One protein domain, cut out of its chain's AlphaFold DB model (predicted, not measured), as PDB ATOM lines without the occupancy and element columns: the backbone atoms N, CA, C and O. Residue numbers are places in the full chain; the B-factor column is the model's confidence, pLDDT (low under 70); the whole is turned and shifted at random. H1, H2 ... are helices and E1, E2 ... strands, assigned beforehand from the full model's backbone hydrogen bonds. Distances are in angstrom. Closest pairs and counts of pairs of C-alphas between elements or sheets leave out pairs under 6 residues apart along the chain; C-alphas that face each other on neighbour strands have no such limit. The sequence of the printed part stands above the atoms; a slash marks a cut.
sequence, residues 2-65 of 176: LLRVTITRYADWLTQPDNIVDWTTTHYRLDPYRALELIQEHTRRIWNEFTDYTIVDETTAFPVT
ATOM      1  N   LEU A   2     156.877 164.789 158.179       93.06
ATOM      2  CA  LEU A   2     156.474 163.424 157.820       93.06
ATOM      3  C   LEU A   2     155.766 162.809 159.018       93.06
ATOM      4  O   LEU A   2     156.281 162.875 160.131       93.06
ATOM      5  N   LEU A   3     154.589 162.246 158.793       95.44
ATOM      6  CA  LEU A   3     153.688 161.846 159.860       95.44
ATOM      7  C   LEU A   3     153.451 160.343 159.854       95.44
ATOM      8  O   LEU A   3     153.258 159.727 158.801       95.44
ATOM      9  N   ARG A   4     153.370 159.797 161.062       96.88
ATOM     10  CA  ARG A   4     152.793 158.491 161.336       96.88
ATOM     11  C   ARG A   4     151.415 158.688 161.944       96.88
ATOM     12  O   ARG A   4     151.291 159.363 162.964       96.88
ATOM     13  N   VAL A   5     150.408 158.065 161.346       96.62
ATOM     14  CA  VAL A   5     149.031 158.079 161.847       96.62
ATOM     15  C   VAL A   5     148.620 156.654 162.178       96.62
ATOM     16  O   VAL A   5     148.650 155.778 161.312       96.62
ATOM     17  N   THR A   6     148.235 156.428 163.427       95.56
ATOM     18  CA  THR A   6     147.644 155.170 163.884       95.56
ATOM     19  C   THR A   6     146.162 155.397 164.121       95.56
ATOM     20  O   THR A   6     145.794 156.329 164.828       95.56
ATOM     21  N   ILE A   7     145.328 154.554 163.518       92.81
ATOM     22  CA  ILE A   7     143.871 154.594 163.643       92.81
ATOM     23  C   ILE A   7     143.435 153.285 164.285       92.81
ATOM     24  O   ILE A   7     143.811 152.206 163.813       92.81
ATOM     25  N   THR A   8     142.646 153.391 165.348       90.00
ATOM     26  CA  THR A   8     142.153 152.258 166.124       90.00
ATOM     27  C   THR A   8     140.637 152.302 166.158       90.00
ATOM     28  O   THR A   8     140.046 153.302 166.558       90.00
ATOM     29  N   ARG A   9     140.011 151.203 165.737       86.38
ATOM     30  CA  ARG A   9     138.563 151.008 165.777       86.38
ATOM     31  C   ARG A   9     138.198 150.091 166.932       86.38
ATOM     32  O   ARG A   9     138.806 149.032 167.101       86.38
ATOM     33  N   TYR A  10     137.162 150.465 167.668       84.69
ATOM     34  CA  TYR A  10     136.605 149.688 168.767       84.69
ATOM     35  C   TYR A  10     135.259 149.072 168.382       84.69
ATOM     36  O   TYR A  10     134.514 149.630 167.572       84.69
ATOM     37  N   ALA A  11     134.954 147.913 168.963       78.75
ATOM     38  CA  ALA A  11     133.728 147.172 168.684       78.75
ATOM     39  C   ALA A  11     132.472 147.774 169.356       78.75
ATOM     40  O   ALA A  11     131.388 147.678 168.785       78.75
ATOM     41  N   ASP A  12     132.600 148.390 170.541       70.38
ATOM     42  CA  ASP A  12     131.507 149.022 171.307       70.38
ATOM     43  C   ASP A  12     132.085 150.043 172.317       70.38
ATOM     44  O   ASP A  12     133.146 149.787 172.889       70.38
ATOM     45  N   TRP A  13     131.421 151.191 172.529       57.72
ATOM     46  CA  TRP A  13     131.827 152.238 173.488       57.72
ATOM     47  C   TRP A  13     130.952 152.306 174.750       57.72
ATOM     48  O   TRP A  13     131.359 152.910 175.743       57.72
ATOM     49  N   LEU A  14     129.767 151.681 174.757       56.19
ATOM     50  CA  LEU A  14     128.805 151.803 175.863       56.19
ATOM     51  C   LEU A  14     129.170 150.959 177.098       56.19
ATOM     52  O   LEU A  14     128.491 151.041 178.121       56.19
ATOM     53  N   THR A  15     130.245 150.167 177.044       44.34
ATOM     54  CA  THR A  15     130.683 149.304 178.149       44.34
ATOM     55  C   THR A  15     132.205 149.346 178.339       44.34
ATOM     56  O   THR A  15     132.943 148.539 177.789       44.34
ATOM     57  N   GLN A  16     132.717 150.275 179.151       46.12
ATOM     58  CA  GLN A  16     134.112 150.192 179.618       46.12
ATOM     59  C   GLN A  16     134.201 149.206 180.793       46.12
ATOM     60  O   GLN A  16     133.374 149.303 181.706       46.12
ATOM     61  N   PRO A  17     135.152 148.244 180.787       40.94
ATOM     62  CA  PRO A  17     136.594 148.524 180.761       40.94
ATOM     63  C   PRO A  17     137.459 147.732 179.756       40.94
ATOM     64  O   PRO A  17     138.674 147.887 179.797       40.94
ATOM     65  N   ASP A  18     136.902 146.956 178.826       54.16
ATOM     66  CA  ASP A  18     137.709 146.179 177.867       54.16
ATOM     67  C   ASP A  18     137.394 146.568 176.416       54.16
ATOM     68  O   ASP A  18     137.054 145.688 175.637       54.16
ATOM     69  N   ASN A  19     137.462 147.859 176.045       62.81
ATOM     70  CA  ASN A  19     137.201 148.350 174.677       62.81
ATOM     71  C   ASN A  19     137.879 147.449 173.624       62.81
ATOM     72  O   ASN A  19     139.068 147.597 173.326       62.81
ATOM     73  N   ILE A  20     137.123 146.488 173.082       77.06
ATOM     74  CA  ILE A  20     137.650 145.424 172.231       77.06
ATOM     75  C   ILE A  20     138.075 146.088 170.932       77.06
ATOM     76  O   ILE A  20     137.237 146.604 170.189       77.06
ATOM     77  N   VAL A  21     139.384 146.103 170.681       84.38
ATOM     78  CA  VAL A  21     139.930 146.577 169.412       84.38
ATOM     79  C   VAL A  21     139.437 145.636 168.323       84.38
ATOM     80  O   VAL A  21     139.792 144.459 168.313       84.38
ATOM     81  N   ASP A  22     138.622 146.165 167.417       85.62
ATOM     82  CA  ASP A  22     138.183 145.452 166.219       85.62
ATOM     83  C   ASP A  22     139.355 145.375 165.234       85.62
ATOM     84  O   ASP A  22     139.797 144.301 164.824       85.62
ATOM     85  N   TRP A  23     139.963 146.530 164.947       90.00
ATOM     86  CA  TRP A  23     141.185 146.602 164.157       90.00
ATOM     87  C   TRP A  23     142.031 147.829 164.499       90.00
ATOM     88  O   TRP A  23     141.578 148.819 165.074       90.00
ATOM     89  N   THR A  24     143.310 147.761 164.134       92.88
ATOM     90  CA  THR A  24     144.240 148.892 164.183       92.88
ATOM     91  C   THR A  24     145.077 148.903 162.915       92.88
ATOM     92  O   THR A  24     145.601 147.871 162.499       92.88
ATOM     93  N   THR A  25     145.229 150.081 162.318       95.44
ATOM     94  CA  THR A  25     146.118 150.310 161.175       95.44
ATOM     95  C   THR A  25     147.095 151.427 161.500       95.44
ATOM     96  O   THR A  25     146.785 152.348 162.256       95.44
ATOM     97  N   THR A  26     148.305 151.350 160.952       96.75
ATOM     98  CA  THR A  26     149.299 152.417 161.070       96.75
ATOM     99  C   THR A  26     149.851 152.757 159.700       96.75
ATOM    100  O   THR A  26     150.354 151.895 158.981       96.75
ATOM    101  N   HIS A  27     149.775 154.038 159.369       96.38
ATOM    102  CA  HIS A  27     150.255 154.616 158.129       96.38
ATOM    103  C   HIS A  27     151.485 155.464 158.426       96.38
ATOM    104  O   HIS A  27     151.513 156.193 159.415       96.38
ATOM    105  N   TYR A  28     152.497 155.357 157.571       96.88
ATOM    106  CA  TYR A  28     153.807 155.978 157.761       96.88
ATOM    107  C   TYR A  28     154.118 156.946 156.627       96.88
ATOM    108  O   TYR A  28     153.598 156.795 155.518       96.88
ATOM    109  N   ARG A  29     155.034 157.881 156.892       94.88
ATOM    110  CA  ARG A  29     155.572 158.845 155.920       94.88
ATOM    111  C   ARG A  29     154.487 159.650 155.202       94.88
ATOM    112  O   ARG A  29     154.607 159.934 154.011       94.88
ATOM    113  N   LEU A  30     153.424 160.000 155.919       94.31
ATOM    114  CA  LEU A  30     152.340 160.806 155.376       94.31
ATOM    115  C   LEU A  30     152.723 162.287 155.363       94.31
ATOM    116  O   LEU A  30     153.341 162.791 156.302       94.31
ATOM    117  N   ASP A  31     152.317 162.988 154.308       91.50
ATOM    118  CA  ASP A  31     152.237 164.446 154.343       91.50
ATOM    119  C   ASP A  31     151.007 164.896 155.172       91.50
ATOM    120  O   ASP A  31     150.099 164.089 155.414       91.50
ATOM    121  N   PRO A  32     150.951 166.166 155.623       91.62
ATOM    122  CA  PRO A  32     149.837 166.664 156.431       91.62
ATOM    123  C   PRO A  32     148.471 166.511 155.755       91.62
ATOM    124  O   PRO A  32     147.513 166.135 156.417       91.62
ATOM    125  N   TYR A  33     148.369 166.728 154.441       91.94
ATOM    126  CA  TYR A  33     147.096 166.595 153.730       91.94
ATOM    127  C   TYR A  33     146.612 165.152 153.710       91.94
ATOM    128  O   TYR A  33     145.447 164.892 153.994       91.94
ATOM    129  N   ARG A  34     147.500 164.196 153.411       92.25
ATOM    130  CA  ARG A  34     147.116 162.786 153.380       92.25
ATOM    131  C   ARG A  34     146.762 162.279 154.773       92.25
ATOM    132  O   ARG A  34     145.850 161.470 154.881       92.25
ATOM    133  N   ALA A  35     147.437 162.752 155.820       93.25
ATOM    134  CA  ALA A  35     147.064 162.446 157.200       93.25
ATOM    135  C   ALA A  35     145.659 162.974 157.543       93.25
ATOM    136  O   ALA A  35     144.839 162.222 158.064       93.25
ATOM    137  N   LEU A  36     145.366 164.231 157.196       93.44
ATOM    138  CA  LEU A  36     144.061 164.865 157.404       93.44
ATOM    139  C   LEU A  36     142.927 164.140 156.660       93.44
ATOM    140  O   LEU A  36     141.886 163.849 157.249       93.44
ATOM    141  N   GLU A  37     143.142 163.806 155.387       92.12
ATOM    142  CA  GLU A  37     142.201 163.030 154.571       92.12
ATOM    143  C   GLU A  37     141.982 161.628 155.133       92.12
ATOM    144  O   GLU A  37     140.845 161.194 155.271       92.12
ATOM    145  N   LEU A  38     143.064 160.930 155.490       92.75
ATOM    146  CA  LEU A  38     142.994 159.576 156.021       92.75
ATOM    147  C   LEU A  38     142.197 159.534 157.329       92.75
ATOM    148  O   LEU A  38     141.372 158.643 157.506       92.75
ATOM    149  N   ILE A  39     142.424 160.488 158.236       91.19
ATOM    150  CA  ILE A  39     141.655 160.576 159.481       91.19
ATOM    151  C   ILE A  39     140.182 160.800 159.148       91.19
ATOM    152  O   ILE A  39     139.345 160.010 159.571       91.19
ATOM    153  N   GLN A  40     139.870 161.783 158.300       88.50
ATOM    154  CA  GLN A  40     138.492 162.073 157.908       88.50
ATOM    155  C   GLN A  40     137.788 160.879 157.236       88.50
ATOM    156  O   GLN A  40     136.608 160.644 157.487       88.50
ATOM    157  N   GLU A  41     138.493 160.105 156.407       88.00
ATOM    158  CA  GLU A  41     137.981 158.873 155.790       88.00
ATOM    159  C   GLU A  41     137.524 157.845 156.849       88.00
ATOM    160  O   GLU A  41     136.529 157.154 156.631       88.00
ATOM    161  N   HIS A  42     138.203 157.766 158.001       84.75
ATOM    162  CA  HIS A  42     137.970 156.739 159.031       84.75
ATOM    163  C   HIS A  42     137.177 157.225 160.255       84.75
ATOM    164  O   HIS A  42     136.669 156.397 161.018       84.75
ATOM    165  N   THR A  43     137.056 158.540 160.458       78.75
ATOM    166  CA  THR A  43     136.358 159.143 161.608       78.75
ATOM    167  C   THR A  43     135.055 159.840 161.224       78.75
ATOM    168  O   THR A  43     134.445 160.499 162.054       78.75
ATOM    169  N   ARG A  44     134.589 159.725 159.977       72.94
ATOM    170  CA  ARG A  44     133.350 160.382 159.535       72.94
ATOM    171  C   ARG A  44     132.087 159.773 160.159       72.94
ATOM    172  O   ARG A  44     131.907 158.557 160.155       72.94
ATOM    173  N   ARG A  45     131.134 160.627 160.557       68.06
ATOM    174  CA  ARG A  45     129.767 160.251 161.001       68.06
ATOM    175  C   ARG A  45     129.771 159.273 162.193       68.06
ATOM    176  O   ARG A  45     130.560 159.440 163.112       68.06
ATOM    177  N   ILE A  46     128.912 158.243 162.161       55.34
ATOM    178  CA  ILE A  46     128.780 157.182 163.182       55.34
ATOM    179  C   ILE A  46     130.132 156.516 163.477       55.34
ATOM    180  O   ILE A  46     130.349 155.987 164.565       55.34
ATOM    181  N   TRP A  47     131.077 156.555 162.532       56.19
ATOM    182  CA  TRP A  47     132.400 155.995 162.752       56.19
ATOM    183  C   TRP A  47     133.232 156.824 163.747       56.19
ATOM    184  O   TRP A  47     134.078 156.246 164.416       56.19
ATOM    185  N   ASN A  48     132.965 158.114 163.958       67.88
ATOM    186  CA  ASN A  48     133.721 158.916 164.928       67.88
ATOM    187  C   ASN A  48     133.635 158.357 166.359       67.88
ATOM    188  O   ASN A  48     134.627 158.294 167.069       67.88
ATOM    189  N   GLU A  49     132.453 157.889 166.768       71.25
ATOM    190  CA  GLU A  49     132.191 157.466 168.152       71.25
ATOM    191  C   GLU A  49     132.922 156.180 168.567       71.25
ATOM    192  O   GLU A  49     132.970 155.855 169.749       71.25
ATOM    193  N   PHE A  50     133.502 155.445 167.612       76.62
ATOM    194  CA  PHE A  50     134.239 154.210 167.897       76.62
ATOM    195  C   PHE A  50     135.623 154.173 167.243       76.62
ATOM    196  O   PHE A  50     136.212 153.097 167.132       76.62
ATOM    197  N   THR A  51     136.133 155.306 166.761       82.88
ATOM    198  CA  THR A  51     137.450 155.379 166.124       82.88
ATOM    199  C   THR A  51     138.303 156.427 166.825       82.88
ATOM    200  O   THR A  51     138.008 157.614 166.739       82.88
ATOM    201  N   ASP A  52     139.411 155.994 167.423       88.25
ATOM    202  CA  ASP A  52     140.461 156.890 167.900       88.25
ATOM    203  C   ASP A  52     141.604 156.972 166.888       88.25
ATOM    204  O   ASP A  52     141.845 156.059 166.087       88.25
ATOM    205  N   TYR A  53     142.354 158.069 166.952       91.31
ATOM    206  CA  TYR A  53     143.579 158.228 166.185       91.31
ATOM    207  C   TYR A  53     144.688 158.868 167.014       91.31
ATOM    208  O   TYR A  53     144.465 159.699 167.890       91.31
ATOM    209  N   THR A  54     145.923 158.497 166.692       94.25
ATOM    210  CA  THR A  54     147.134 159.141 167.199       94.25
ATOM    211  C   THR A  54     148.023 159.544 166.037       94.25
ATOM    212  O   THR A  54     148.199 158.796 165.075       94.25
ATOM    213  N   ILE A  55     148.583 160.747 166.123       95.75
ATOM    214  CA  ILE A  55     149.462 161.316 165.104       95.75
ATOM    215  C   ILE A  55     150.806 161.617 165.757       95.75
ATOM    216  O   ILE A  55     150.869 162.226 166.826       95.75
ATOM    217  N   VAL A  56     151.886 161.206 165.100       96.75
ATOM    218  CA  VAL A  56     153.260 161.455 165.540       96.75
ATOM    219  C   VAL A  56     154.069 161.999 164.368       96.75
ATOM    220  O   VAL A  56     154.026 161.432 163.278       96.75
ATOM    221  N   ASP A  57     154.834 163.068 164.588       95.81
ATOM    222  CA  ASP A  57     155.861 163.501 163.636       95.81
ATOM    223  C   ASP A  57     157.027 162.513 163.684       95.81
ATOM    224  O   ASP A  57     157.686 162.351 164.710       95.81
ATOM    225  N   GLU A  58     157.294 161.833 162.571       94.56
ATOM    226  CA  GLU A  58     158.356 160.827 162.476       94.56
ATOM    227  C   GLU A  58     159.755 161.427 162.644       94.56
ATOM    228  O   GLU A  58     160.689 160.720 163.016       94.56
ATOM    229  N   THR A  59     159.910 162.724 162.386       91.69
ATOM    230  CA  THR A  59     161.200 163.419 162.474       91.69
ATOM    231  C   THR A  59     161.573 163.704 163.921       91.69
ATOM    232  O   THR A  59     162.738 163.604 164.302       91.69
ATOM    233  N   THR A  60     160.583 164.093 164.720       93.06
ATOM    234  CA  THR A  60     160.786 164.576 166.090       93.06
ATOM    235  C   THR A  60     160.304 163.585 167.148       93.06
ATOM    236  O   THR A  60     160.624 163.743 168.322       93.06
ATOM    237  N   ALA A  61     159.566 162.551 166.734       91.88
ATOM    238  CA  ALA A  61     158.886 161.574 167.578       91.88
ATOM    239  C   ALA A  61     157.884 162.183 168.579       91.88
ATOM    240  O   ALA A  61     157.471 161.502 169.520       91.88
ATOM    241  N   PHE A  62     157.463 163.437 168.374       93.56
ATOM    242  CA  PHE A  62     156.470 164.091 169.220       93.56
ATOM    243  C   PHE A  62     155.044 163.911 168.683       93.56
ATOM    244  O   PHE A  62     154.844 163.840 167.464       93.56
ATOM    245  N   PRO A  63     154.040 163.847 169.581       94.62
ATOM    246  CA  PRO A  63     152.639 163.883 169.190       94.62
ATOM    247  C   PRO A  63     152.301 165.188 168.469       94.62
ATOM    248  O   PRO A  63     152.798 166.251 168.841       94.62
ATOM    249  N   VAL A  64     151.419 165.105 167.477       94.19
ATOM    250  CA  VAL A  64     150.892 166.262 166.738       94.19
ATOM    251  C   VAL A  64     149.370 166.241 166.836       94.19
ATOM    252  O   VAL A  64     148.764 165.172 166.779       94.19
ATOM    253  N   THR A  65     148.731 167.397 166.999       91.69
ATOM    254  CA  THR A  65     147.262 167.466 167.015       91.69
ATOM    255  C   THR A  65     146.689 167.631 165.605       91.69
ATOM    256  O   THR A  65     147.383 168.062 164.680       91.69
TER     257      THR A  65
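AT A GLANCE: This is residues 2 to 65 of the 176 residues of an uncharacterized protein of Saccharopolyspora gloriosae (UniProt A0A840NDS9). What shape do these atoms make? A narrow, twisted sheet of three strands has the longer helix H1 laid lengthwise over one face, above the middle strand E1, while the short H2 turns at one end and leads into E3. How is it built? The printed part has 64 residues with two named helices and three strands, in the order E1, E2, H1, H2, E3; the sheet runs E2, E1, E3, antiparallel throughout, and the class is mixed. How compact is it? It is only just compact, close to loose, with a radius of gyration of the C-alphas of 12.5 A, and elongated, spanning 37 by 22 by 17 A.

IN THESE COORDINATES: Where are the strands? E1 is residues 3 to 10, 22.8 A long, from C-alpha 3 at (153.688, 161.846, 159.860); E2 is residues 21 to 30, 23.5 A; E3 is residues 51 to 57, 20.3 A, ending with C-alpha 57 at (155.861, 163.501, 163.636). Where are the helices? H1 is residues 32 to 43, 16.3 A, and H2 is residues 45 to 50.

HOW THE PARTS SIT: What joins the strands? N 5 and O 27 of hairpin E1 and E2 are 2.9 A apart, and N 4 and O 56 of E1 and E3 2.8 A, both within hydrogen-bond range. Where are the helices? H1 is on the sheet at a height of 8.9 A, over E1 and along the strands; the closest C-alphas of H1 and E1, those of Ala 35 and Val 5, are 6.7 A apart, and the closest of H1 and E3, those of Thr 43 and Thr 51, are 6.0 A apart. H2 only grazes the sheet with residues 47 to 50. Are their backbones helical? Every O i to N i+4 pair is within hydrogen-bond range in H1; H2 has 0 of 2, but 2 of 3 O i to N i+3 pairs.

THE WHOLE: How far does it reach? The C-alphas farthest apart, of Thr 15 and Thr 59, are 37.1 A apart. Is it continuous and confident? The printed part has no cut and no long link; pLDDT is under 70 in residues 13 to 19 and 45 to 48.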